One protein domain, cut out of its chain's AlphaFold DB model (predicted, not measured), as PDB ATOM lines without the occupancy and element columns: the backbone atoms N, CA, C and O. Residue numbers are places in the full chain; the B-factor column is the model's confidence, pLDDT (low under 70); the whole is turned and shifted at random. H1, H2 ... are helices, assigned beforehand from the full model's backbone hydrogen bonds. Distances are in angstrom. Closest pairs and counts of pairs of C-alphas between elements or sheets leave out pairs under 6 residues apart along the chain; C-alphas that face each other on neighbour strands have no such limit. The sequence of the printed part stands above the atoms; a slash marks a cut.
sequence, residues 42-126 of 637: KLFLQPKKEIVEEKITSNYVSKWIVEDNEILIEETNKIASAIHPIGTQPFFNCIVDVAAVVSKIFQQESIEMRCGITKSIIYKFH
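What this domain is: This is residues 42 to 126 of the 637 residues of the protein "Rhodanese domain-containing protein" of Entamoeba nuttalli (strain P19) (UniProt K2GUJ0). Three helices of similar length, H2, H3 and H4, cross one another steeply and pack together as a small core, their centres in a triangle. The short H1 packs on H4, and from it residues 46 to 69, a long stretch with no named element, sweep round the outside of this core to H2. The printed part has 85 residues with four named helices, H1 to H4 in that order, and no named strand; its class is all helix. It is compact, with a radius of gyration of the C-alphas of 11.6 A and spans of 33 by 29 by 22 A.

How they stand to each other: Begin with H1, residues 42 to 45, which touches H4, residues 111 to 125; their closest C-alphas, of Leu 45 and Ser 120, are 5.8 A apart. Go on to H2, residues 70 to 83, which is apart from H1. H2 touches H3, residues 92 to 105, at a steep tilt of 59 degrees, opposite ways; look at Thr 76 and Ala 99, their closest C-alphas, 5.3 A apart. H2 also touches H4, at a steep tilt of 52 degrees, the same way, with the C-alphas of Ile 79 and Cys 115 closest at 5.2 A. H3 touches H4 at a steep tilt of 59 degrees, opposite ways, with the C-alphas of Ala 99 and Thr 118 closest at 5.6 A. H1 and H3 are apart. In H2, H3 and H4 every O i to N i+4 pair is within hydrogen-bond range; H1 is too short for such a pair.

Where its parts are: Find C-alpha 42 at (-21.766, 18.370, 1.652), where H1 begins. H2 starts at C-alpha 70 (-21.653, 26.530, -24.714) and runs 20.3 A; H3 also runs 20.3 A. H4 runs 21.2 A and ends at C-alpha 125 (-13.683, 31.255, 2.339).

The domain as a whole: The two farthest C-alphas, of Leu 43 and Asp 68, are 33.7 A apart. The printed part has no cut. The link from H1 to H2 is long, that from H2 to H3 short, and that from H3 to H4 tight. Look for pLDDT under 70 at residues 54 to 57, 67 to 68 and 85 to 89; the mean of the printed part is 87.7.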
ATOM      1  N   LYS A  42     -20.441  18.063   1.090       93.56
ATOM      2  CA  LYS A  42     -21.766  18.370   1.652       93.56
ATOM      3  C   LYS A  42     -21.723  18.471   3.174       93.56
ATOM      4  O   LYS A  42     -22.288  19.415   3.710       93.56
ATOM      5  N   LEU A  43     -21.020  17.562   3.852       92.44
ATOM      6  CA  LEU A  43     -20.904  17.585   5.310       92.44
ATOM      7  C   LEU A  43     -20.167  18.836   5.813       92.44
ATOM      8  O   LEU A  43     -20.613  19.481   6.754       92.44
ATOM      9  N   PHE A  44     -19.059  19.216   5.167       91.25
ATOM     10  CA  PHE A  44     -18.243  20.360   5.597       91.25
ATOM     11  C   PHE A  44     -18.743  21.727   5.104       91.25
ATOM     12  O   PHE A  44     -18.357  22.751   5.675       91.25
ATOM     13  N   LEU A  45     -19.515  21.781   4.017       91.62
ATOM     14  CA  LEU A  45     -20.012  23.024   3.408       91.62
ATOM     15  C   LEU A  45     -21.502  23.280   3.657       91.62
ATOM     16  O   LEU A  45     -21.937  24.410   3.454       91.62
ATOM     17  N   GLN A  46     -22.264  22.242   4.015       91.38
ATOM     18  CA  GLN A  46     -23.720  22.265   4.205       91.38
ATOM     19  C   GLN A  46     -24.480  23.065   3.117       91.38
ATOM     20  O   GLN A  46     -25.224  23.998   3.424       91.38
ATOM     21  N   PRO A  47     -24.284  22.757   1.819       91.81
ATOM     22  CA  PRO A  47     -24.875  23.535   0.735       91.81
ATOM     23  C   PRO A  47     -26.396  23.360   0.662       91.81
ATOM     24  O   PRO A  47     -26.910  22.240   0.665       91.81
ATOM     25  N   LYS A  48     -27.115  24.477   0.516       91.50
ATOM     26  CA  LYS A  48     -28.552  24.504   0.205       91.50
ATOM     27  C   LYS A  48     -28.758  24.538  -1.308       91.50
ATOM     28  O   LYS A  48     -27.924  25.064  -2.033       91.50
ATOM     29  N   LYS A  49     -29.874  23.998  -1.805       89.31
ATOM     30  CA  LYS A  49     -30.239  24.169  -3.221       89.31
ATOM     31  C   LYS A  49     -30.664  25.612  -3.465       89.31
ATOM     32  O   LYS A  49     -31.556  26.104  -2.780       89.31
ATOM     33  N   GLU A  50     -30.053  26.251  -4.451       91.00
ATOM     34  CA  GLU A  50     -30.316  27.649  -4.799       91.00
ATOM     35  C   GLU A  50     -31.182  27.746  -6.056       91.00
ATOM     36  O   GLU A  50     -31.089  26.910  -6.954       91.00
ATOM     37  N   ILE A  51     -32.006  28.789  -6.142       87.81
ATOM     38  CA  ILE A  51     -32.792  29.070  -7.345       87.81
ATOM     39  C   ILE A  51     -31.875  29.742  -8.367       87.81
ATOM     40  O   ILE A  51     -31.270  30.772  -8.079       87.81
ATOM     41  N   VAL A  52     -31.786  29.172  -9.569       86.38
ATOM     42  CA  VAL A  52     -30.979  29.718 -10.664       86.38
ATOM     43  C   VAL A  52     -31.911  30.231 -11.756       86.38
ATOM     44  O   VAL A  52     -32.624  29.456 -12.391       86.38
ATOM     45  N   GLU A  53     -31.927  31.547 -11.964       79.62
ATOM     46  CA  GLU A  53     -32.763  32.173 -12.991       79.62
ATOM     47  C   GLU A  53     -32.251  31.888 -14.415       79.62
ATOM     48  O   GLU A  53     -31.056  31.731 -14.665       79.62
ATOM     49  N   GLU A  54     -33.163  31.876 -15.394       66.69
ATOM     50  CA  GLU A  54     -32.822  31.584 -16.793       66.69
ATOM     51  C   GLU A  54     -32.096  32.729 -17.520       66.69
ATOM     52  O   GLU A  54     -31.524  32.507 -18.590       66.69
ATOM     53  N   LYS A  55     -32.108  33.957 -16.989       64.75
ATOM     54  CA  LYS A  55     -31.561  35.124 -17.697       64.75
ATOM     55  C   LYS A  55     -30.043  35.227 -17.547       64.75
ATOM     56  O   LYS A  55     -29.517  35.402 -16.453       64.75
ATOM     57  N   ILE A  56     -29.352  35.203 -18.685       62.97
ATOM     58  CA  ILE A  56     -27.906  35.419 -18.793       62.97
ATOM     59  C   ILE A  56     -27.628  36.913 -18.927       62.97
ATOM     60  O   ILE A  56     -28.284  37.609 -19.703       62.97
ATOM     61  N   THR A  57     -26.618  37.402 -18.217       60.75
ATOM     62  CA  THR A  57     -26.176  38.801 -18.310       60.75
ATOM     63  C   THR A  57     -24.657  38.942 -18.566       60.75
ATOM     64  O   THR A  57     -24.192  40.060 -18.776       60.75
ATOM     65  N   SER A  58     -23.881  37.839 -18.601       72.69
ATOM     66  CA  SER A  58     -22.409  37.794 -18.790       72.69
ATOM     67  C   SER A  58     -22.012  36.878 -19.948       72.69
ATOM     68  O   SER A  58     -22.597  35.809 -20.100       72.69
ATOM     69  N   ASN A  59     -20.941  37.245 -20.662       78.12
ATOM     70  CA  ASN A  59     -20.274  36.409 -21.671       78.12
ATOM     71  C   ASN A  59     -18.845  35.996 -21.254       78.12
ATOM     72  O   ASN A  59     -18.015  35.691 -22.111       78.12
ATOM     73  N   TYR A  60     -18.506  36.048 -19.961       88.75
ATOM     74  CA  TYR A  60     -17.196  35.597 -19.490       88.75
ATOM     75  C   TYR A  60     -17.052  34.080 -19.666       88.75
ATOM     76  O   TYR A  60     -17.920  33.308 -19.259       88.75
ATOM     77  N   VAL A  61     -15.934  33.658 -20.257       90.38
ATOM     78  CA  VAL A  61     -15.604  32.247 -20.472       90.38
ATOM     79  C   VAL A  61     -14.461  31.878 -19.541       90.38
ATOM     80  O   VAL A  61     -13.341  32.368 -19.687       90.38
ATOM     81  N   SER A  62     -14.752  31.009 -18.577       91.06
ATOM     82  CA  SER A  62     -13.731  30.480 -17.681       91.06
ATOM     83  C   SER A  62     -12.763  29.569 -18.436       91.06
ATOM     84  O   SER A  62     -13.189  28.677 -19.169       91.06
ATOM     85  N   LYS A  63     -11.458  29.710 -18.175       90.06
ATOM     86  CA  LYS A  63     -10.411  28.833 -18.742       90.06
ATOM     87  C   LYS A  63     -10.524  27.363 -18.305       90.06
ATOM     88  O   LYS A  63      -9.835  26.502 -18.839       90.06
ATOM     89  N   TRP A  64     -11.344  27.085 -17.291       91.00
ATOM     90  CA  TRP A  64     -11.581  25.746 -16.740       91.00
ATOM     91  C   TRP A  64     -12.671  24.976 -17.489       91.00
ATOM     92  O   TRP A  64     -12.936  23.803 -17.210       91.00
ATOM     93  N   ILE A  65     -13.299  25.636 -18.458       87.81
ATOM     94  CA  ILE A  65     -14.222  25.038 -19.406       87.81
ATOM     95  C   ILE A  65     -13.434  24.748 -20.686       87.81
ATOM     96  O   ILE A  65     -12.614  25.550 -21.118       87.81
ATOM     97  N   VAL A  66     -13.650  23.567 -21.269       75.75
ATOM     98  CA  VAL A  66     -13.060  23.223 -22.573       75.75
ATOM     99  C   VAL A  66     -13.668  24.163 -23.612       75.75
ATOM    100  O   VAL A  66     -14.883  24.377 -23.571       75.75
ATOM    101  N   GLU A  67     -12.839  24.701 -24.509       64.81
ATOM    102  CA  GLU A  67     -13.295  25.489 -25.661       64.81
ATOM    103  C   GLU A  67     -14.472  24.747 -26.342       64.81
ATOM    104  O   GLU A  67     -14.416  23.531 -26.521       64.81
ATOM    105  N   ASP A  68     -15.568  25.464 -26.615       67.50
ATOM    106  CA  ASP A  68     -16.808  24.995 -27.273       67.50
ATOM    107  C   ASP A  68     -17.911  24.321 -26.421       67.50
ATOM    108  O   ASP A  68     -18.933  23.906 -26.972       67.50
ATOM    109  N   ASN A  69     -17.814  24.245 -25.084       86.38
ATOM    110  CA  ASN A  69     -18.961  23.795 -24.266       86.38
ATOM    111  C   ASN A  69     -19.912  24.953 -23.899       86.38
ATOM    112  O   ASN A  69     -19.926  25.414 -22.757       86.38
ATOM    113  N   GLU A  70     -20.709  25.408 -24.872       86.88
ATOM    114  CA  GLU A  70     -21.653  26.530 -24.714       86.88
ATOM    115  C   GLU A  70     -22.627  26.339 -23.543       86.88
ATOM    116  O   GLU A  70     -22.858  27.277 -22.783       86.88
ATOM    117  N   ILE A  71     -23.122  25.113 -23.340       88.38
ATOM    118  CA  ILE A  71     -24.049  24.786 -22.247       88.38
ATOM    119  C   ILE A  71     -23.387  25.059 -20.894       88.38
ATOM    120  O   ILE A  71     -23.953  25.745 -20.050       88.38
ATOM    121  N   LEU A  72     -22.162  24.569 -20.687       89.44
ATOM    122  CA  LEU A  72     -21.460  24.751 -19.418       89.44
ATOM    123  C   LEU A  72     -21.050  26.215 -19.190       89.44
ATOM    124  O   LEU A  72     -21.054  26.691 -18.053       89.44
ATOM    125  N   ILE A  73     -20.708  26.943 -20.256       90.69
ATOM    126  CA  ILE A  73     -20.436  28.388 -20.186       90.69
ATOM    127  C   ILE A  73     -21.691  29.127 -19.719       90.69
ATOM    128  O   ILE A  73     -21.625  29.935 -18.792       90.69
ATOM    129  N   GLU A  74     -22.840  28.830 -20.317       90.00
ATOM    130  CA  GLU A  74     -24.118  29.421 -19.938       90.00
ATOM    131  C   GLU A  74     -24.489  29.088 -18.485       90.00
ATOM    132  O   GLU A  74     -24.787  29.990 -17.700       90.00
ATOM    133  N   GLU A  75     -24.417  27.815 -18.095       91.25
ATOM    134  CA  GLU A  75     -24.748  27.365 -16.739       91.25
ATOM    135  C   GLU A  75     -23.873  28.023 -15.667       91.25
ATOM    136  O   GLU A  75     -24.379  28.459 -14.636       91.25
ATOM    137  N   THR A  76     -22.562  28.122 -15.891       93.38
ATOM    138  CA  THR A  76     -21.632  28.700 -14.904       93.38
ATOM    139  C   THR A  76     -21.839  30.201 -14.725       93.38
ATOM    140  O   THR A  76     -21.782  30.694 -13.597       93.38
ATOM    141  N   ASN A  77     -22.166  30.923 -15.802       91.94
ATOM    142  CA  ASN A  77     -22.561  32.327 -15.714       91.94
ATOM    143  C   ASN A  77     -23.921  32.496 -15.014       91.94
ATOM    144  O   ASN A  77     -24.072  33.423 -14.223       91.94
ATOM    145  N   LYS A  78     -24.886  31.593 -15.241       91.94
ATOM    146  CA  LYS A  78     -26.172  31.582 -14.519       91.94
ATOM    147  C   LYS A  78     -25.985  31.347 -13.019       91.94
ATOM    148  O   LYS A  78     -26.528  32.104 -12.220       91.94
ATOM    149  N   ILE A  79     -25.171  30.357 -12.641       93.75
ATOM    150  CA  ILE A  79     -24.809  30.089 -11.240       93.75
ATOM    151  C   ILE A  79     -24.189  31.338 -10.604       93.75
ATOM    152  O   ILE A  79     -24.624  31.767  -9.539       93.75
ATOM    153  N   ALA A  80     -23.197  31.950 -11.258       92.25
ATOM    154  CA  ALA A  80     -22.541  33.137 -10.717       92.25
ATOM    155  C   ALA A  80     -23.518  34.310 -10.535       92.25
ATOM    156  O   ALA A  80     -23.495  34.956  -9.488       92.25
ATOM    157  N   SER A  81     -24.410  34.541 -11.505       90.00
ATOM    158  CA  SER A  81     -25.455  35.571 -11.430       90.00
ATOM    159  C   SER A  81     -26.475  35.324 -10.319       90.00
ATOM    160  O   SER A  81     -26.942  36.286  -9.714       90.00
ATOM    161  N   ALA A  82     -26.811  34.060 -10.040       90.00
ATOM    162  CA  ALA A  82     -27.706  33.691  -8.944       90.00
ATOM    163  C   ALA A  82     -27.072  33.948  -7.566       90.00
ATOM    164  O   ALA A  82     -27.767  34.320  -6.627       90.00
ATOM    165  N   ILE A  83     -25.749  33.793  -7.448       89.25
ATOM    166  CA  ILE A  83     -25.015  34.114  -6.215       89.25
ATOM    167  C   ILE A  83     -24.900  35.631  -6.038       89.25
ATOM    168  O   ILE A  83     -25.207  36.153  -4.967       89.25
ATOM    169  N   HIS A  84     -24.468  36.343  -7.082       84.06
ATOM    170  CA  HIS A  84     -24.373  37.800  -7.083       84.06
ATOM    171  C   HIS A  84     -24.707  38.385  -8.464       84.06
ATOM    172  O   HIS A  84     -24.081  38.000  -9.455       84.06
ATOM    173  N   PRO A  85     -25.601  39.390  -8.551       69.88
ATOM    174  CA  PRO A  85     -25.928  40.027  -9.820       69.88
ATOM    175  C   PRO A  85     -24.716  40.686 -10.486       69.88
ATOM    176  O   PRO A  85     -23.844  41.268  -9.832       69.88
ATOM    177  N   ILE A  86     -24.686  40.673 -11.814       66.56
ATOM    178  CA  ILE A  86     -23.608  41.292 -12.593       66.56
ATOM    179  C   ILE A  86     -23.514  42.792 -12.341       66.56
ATOM    180  O   ILE A  86     -24.518  43.484 -12.187       66.56
ATOM    181  N   GLY A  87     -22.281  43.300 -12.318       61.97
ATOM    182  CA  GLY A  87     -21.996  44.721 -12.116       61.97
ATOM    183  C   GLY A  87     -22.071  45.153 -10.654       61.97
ATOM    184  O   GLY A  87     -21.638  46.255 -10.335       61.97
ATOM    185  N   THR A  88     -22.540  44.278  -9.758       60.34
ATOM    186  CA  THR A  88     -22.457  44.515  -8.312       60.34
ATOM    187  C   THR A  88     -21.084  44.162  -7.748       60.34
ATOM    188  O   THR A  88     -20.743  44.675  -6.686       60.34
ATOM    189  N   GLN A  89     -20.283  43.341  -8.456       69.12
ATOM    190  CA  GLN A  89     -19.015  42.819  -7.940       69.12
ATOM    191  C   GLN A  89     -17.814  42.932  -8.890       69.12
ATOM    192  O   GLN A  89     -17.891  42.455 -10.025       69.12
ATOM    193  N   PRO A  90     -16.654  43.444  -8.419       73.25
ATOM    194  CA  PRO A  90     -15.416  43.488  -9.202       73.25
ATOM    195  C   PRO A  90     -14.825  42.095  -9.484       73.25
ATOM    196  O   PRO A  90     -13.994  41.954 -10.376       73.25
ATOM    197  N   PHE A  91     -15.262  41.063  -8.755       82.38
ATOM    198  CA  PHE A  91     -14.742  39.696  -8.860       82.38
ATOM    199  C   PHE A  91     -15.764  38.692  -9.411       82.38
ATOM    200  O   PHE A  91     -15.632  37.495  -9.175       82.38
ATOM    201  N   PHE A  92     -16.770  39.146 -10.168       88.25
ATOM    202  CA  PHE A  92     -17.766  38.254 -10.782       88.25
ATOM    203  C   PHE A  92     -17.117  37.084 -11.548       88.25
ATOM    204  O   PHE A  92     -17.494  35.929 -11.367       88.25
ATOM    205  N   ASN A  93     -16.059  37.362 -12.314       90.31
ATOM    206  CA  ASN A  93     -15.305  36.346 -13.055       90.31
ATOM    207  C   ASN A  93     -14.711  35.257 -12.142       90.31
ATOM    208  O   ASN A  93     -14.652  34.098 -12.539       90.31
ATOM    209  N   CYS A  94     -14.323  35.602 -10.907       91.00
ATOM    210  CA  CYS A  94     -13.826  34.626  -9.935       91.00
ATOM    211  C   CYS A  94     -14.940  33.669  -9.491       91.00
ATOM    212  O   CYS A  94     -14.688  32.477  -9.336       91.00
ATOM    213  N   ILE A  95     -16.174  34.162  -9.338       92.62
ATOM    214  CA  ILE A  95     -17.339  33.320  -9.026       92.62
ATOM    215  C   ILE A  95     -17.624  32.372 -10.196       92.62
ATOM    216  O   ILE A  95     -17.854  31.186  -9.971       92.62
ATOM    217  N   VAL A  96     -17.541  32.859 -11.441       93.75
ATOM    218  CA  VAL A  96     -17.687  32.010 -12.637       93.75
ATOM    219  C   VAL A  96     -16.598  30.934 -12.691       93.75
ATOM    220  O   VAL A  96     -16.902  29.780 -12.981       93.75
ATOM    221  N   ASP A  97     -15.345  31.266 -12.364       94.19
ATOM    222  CA  ASP A  97     -14.252  30.287 -12.310       94.19
ATOM    223  C   ASP A  97     -14.495  29.208 -11.240       94.19
ATOM    224  O   ASP A  97     -14.302  28.021 -11.510       94.19
ATOM    225  N   VAL A  98     -14.976  29.587 -10.049       95.69
ATOM    226  CA  VAL A  98     -15.359  28.627  -8.998       95.69
ATOM    227  C   VAL A  98     -16.522  27.750  -9.469       95.69
ATOM    228  O   VAL A  98     -16.446  26.525  -9.354       95.69
ATOM    229  N   ALA A  99     -17.560  28.342 -10.066       95.69
ATOM    230  CA  ALA A  99     -18.707  27.615 -10.608       95.69
ATOM    231  C   ALA A  99     -18.298  26.626 -11.711       95.69
ATOM    232  O   ALA A  99     -18.823  25.511 -11.773       95.69
ATOM    233  N   ALA A 100     -17.338  26.999 -12.563       95.44
ATOM    234  CA  ALA A 100     -16.797  26.136 -13.609       95.44
ATOM    235  C   ALA A 100     -16.085  24.912 -13.027       95.44
ATOM    236  O   ALA A 100     -16.338  23.790 -13.468       95.44
ATOM    237  N   VAL A 101     -15.259  25.104 -11.996       96.31
ATOM    238  CA  VAL A 101     -14.597  24.000 -11.288       96.31
ATOM    239  C   VAL A 101     -15.630  23.082 -10.631       96.31
ATOM    240  O   VAL A 101     -15.603  21.874 -10.860       96.31
ATOM    241  N   VAL A 102     -16.582  23.638  -9.874       97.00
ATOM    242  CA  VAL A 102     -17.655  22.868  -9.218       97.00
ATOM    243  C   VAL A 102     -18.456  22.064 -10.243       97.00
ATOM    244  O   VAL A 102     -18.704  20.877 -10.039       97.00
ATOM    245  N   SER A 103     -18.796  22.669 -11.383       95.44
ATOM    246  CA  SER A 103     -19.562  22.002 -12.440       95.44
ATOM    247  C   SER A 103     -18.780  20.922 -13.174       95.44
ATOM    248  O   SER A 103     -19.370  19.948 -13.637       95.44
ATOM    249  N   LYS A 104     -17.448  21.027 -13.226       94.00
ATOM    250  CA  LYS A 104     -16.585  19.955 -13.731       94.00
ATOM    251  C   LYS A 104     -16.437  18.795 -12.751       94.00
ATOM    252  O   LYS A 104     -16.395  17.656 -13.215       94.00
ATOM    253  N   ILE A 105     -16.366  19.065 -11.446       94.94
ATOM    254  CA  ILE A 105     -16.230  18.029 -10.410       94.94
ATOM    255  C   ILE A 105     -17.559  17.282 -10.212       94.94
ATOM    256  O   ILE A 105     -17.563  16.059 -10.106       94.94
ATOM    257  N   PHE A 106     -18.693  17.989 -10.215       95.38
ATOM    258  CA  PHE A 106     -20.013  17.435  -9.892       95.38
ATOM    259  C   PHE A 106     -20.991  17.514 -11.072       95.38
ATOM    260  O   PHE A 106     -22.092  18.049 -10.961       95.38
ATOM    261  N   GLN A 107     -20.592  16.958 -12.218       91.94
ATOM    262  CA  GLN A 107     -21.371  17.012 -13.470       91.94
ATOM    263  C   GLN A 107     -22.764  16.374 -13.363       91.94
ATOM    264  O   GLN A 107     -23.673  16.768 -14.086       91.94
ATOM    265  N   GLN A 108     -22.924  15.389 -12.476       92.50
ATOM    266  CA  GLN A 108     -24.173  14.640 -12.302       92.50
ATOM    267  C   GLN A 108     -25.188  15.351 -11.396       92.50
ATOM    268  O   GLN A 108     -26.354  14.968 -11.364       92.50
ATOM    269  N   GLU A 109     -24.760  16.370 -10.649       95.44
ATOM    270  CA  GLU A 109     -25.637  17.104  -9.737       95.44
ATOM    271  C   GLU A 109     -26.513  18.104 -10.491       95.44
ATOM    272  O   GLU A 109     -26.172  18.533 -11.588       95.44
ATOM    273  N   SER A 110     -27.640  18.513  -9.907       95.56
ATOM    274  CA  SER A 110     -28.490  19.539 -10.523       95.56
ATOM    275  C   SER A 110     -27.826  20.922 -10.482       95.56
ATOM    276  O   SER A 110     -26.971  21.185  -9.631       95.56
ATOM    277  N   ILE A 111     -28.222  21.829 -11.381       95.38
ATOM    278  CA  ILE A 111     -27.668  23.193 -11.426       95.38
ATOM    279  C   ILE A 111     -27.890  23.944 -10.102       95.38
ATOM    280  O   ILE A 111     -26.995  24.647  -9.640       95.38
ATOM    281  N   GLU A 112     -29.023  23.718  -9.436       96.06
ATOM    282  CA  GLU A 112     -29.372  24.296  -8.132       96.06
ATOM    283  C   GLU A 112     -28.431  23.809  -7.028       96.06
ATOM    284  O   GLU A 112     -28.016  24.581  -6.163       96.06
ATOM    285  N   MET A 113     -28.068  22.523  -7.063       96.56
ATOM    286  CA  MET A 113     -27.130  21.935  -6.109       96.56
ATOM    287  C   MET A 113     -25.701  22.427  -6.359       96.56
ATOM    288  O   MET A 113     -24.990  22.777  -5.417       96.56
ATOM    289  N   ARG A 114     -25.280  22.520  -7.628       97.12
ATOM    290  CA  ARG A 114     -23.986  23.112  -8.001       97.12
ATOM    291  C   ARG A 114     -23.898  24.586  -7.607       97.12
ATOM    292  O   ARG A 114     -22.847  25.025  -7.137       97.12
ATOM    293  N   CYS A 115     -24.993  25.331  -7.753       96.75
ATOM    294  CA  CYS A 115     -25.098  26.708  -7.287       96.75
ATOM    295  C   CYS A 115     -24.939  26.790  -5.766       96.75
ATOM    296  O   CYS A 115     -24.109  27.557  -5.285       96.75
ATOM    297  N   GLY A 116     -25.632  25.920  -5.027       96.62
ATOM    298  CA  GLY A 116     -25.480  25.761  -3.582       96.62
ATOM    299  C   GLY A 116     -24.045  25.523  -3.128       96.62
ATOM    300  O   GLY A 116     -23.525  26.248  -2.285       96.62
ATOM    301  N   ILE A 117     -23.369  24.542  -3.734       97.62
ATOM    302  CA  ILE A 117     -21.963  24.227  -3.431       97.62
ATOM    303  C   ILE A 117     -21.063  25.431  -3.729       97.62
ATOM    304  O   ILE A 117     -20.224  25.791  -2.905       97.62
ATOM    305  N   THR A 118     -21.252  26.074  -4.885       96.81
ATOM    306  CA  THR A 118     -20.480  27.260  -5.285       96.81
ATOM    307  C   THR A 118     -20.661  28.393  -4.271       96.81
ATOM    308  O   THR A 118     -19.671  28.946  -3.793       96.81
ATOM    309  N   LYS A 119     -21.905  28.694  -3.881       94.56
ATOM    310  CA  LYS A 119     -22.242  29.719  -2.885       94.56
ATOM    311  C   LYS A 119     -21.611  29.417  -1.527       94.56
ATOM    312  O   LYS A 119     -20.959  30.293  -0.962       94.56
ATOM    313  N   SER A 120     -21.724  28.178  -1.038       95.06
ATOM    314  CA  SER A 120     -21.112  27.762   0.230       95.06
ATOM    315  C   SER A 120     -19.591  27.900   0.218       95.06
ATOM    316  O   SER A 120     -19.022  28.357   1.204       95.06
ATOM    317  N   ILE A 121     -18.913  27.559  -0.886       95.62
ATOM    318  CA  ILE A 121     -17.460  27.764  -1.017       95.62
ATOM    319  C   ILE A 121     -17.131  29.258  -0.932       95.62
ATOM    320  O   ILE A 121     -16.310  29.660  -0.106       95.62
ATOM    321  N   ILE A 122     -17.791  30.092  -1.741       92.50
ATOM    322  CA  ILE A 122     -17.529  31.535  -1.771       92.50
ATOM    323  C   ILE A 122     -17.756  32.159  -0.390       92.50
ATOM    324  O   ILE A 122     -16.865  32.820   0.131       92.50
ATOM    325  N   TYR A 123     -18.894  31.916   0.257       90.56
ATOM    326  CA  TYR A 123     -19.197  32.554   1.542       90.56
ATOM    327  C   TYR A 123     -18.392  31.999   2.717       90.56
ATOM    328  O   TYR A 123     -18.111  32.751   3.650       90.56
ATOM    329  N   LYS A 124     -17.960  30.733   2.669       90.88
ATOM    330  CA  LYS A 124     -17.108  30.153   3.713       90.88
ATOM    331  C   LYS A 124     -15.680  30.704   3.679       90.88
ATOM    332  O   LYS A 124     -15.110  30.982   4.732       90.88
ATOM    333  N   PHE A 125     -15.089  30.844   2.490       92.81
ATOM    334  CA  PHE A 125     -13.683  31.255   2.339       92.81
ATOM    335  C   PHE A 125     -13.509  32.755   2.091       92.81
ATOM    336  O   PHE A 125     -12.479  33.341   2.438       92.81
ATOM    337  N   HIS A 126     -14.524  33.403   1.536       90.38
ATOM    338  CA  HIS A 126     -14.515  34.817   1.200       90.38
ATOM    339  C   HIS A 126     -15.785  35.508   1.732       90.38
ATOM    340  O   HIS A 126     -16.569  36.058   0.959       90.38
TER     341      HIS A 126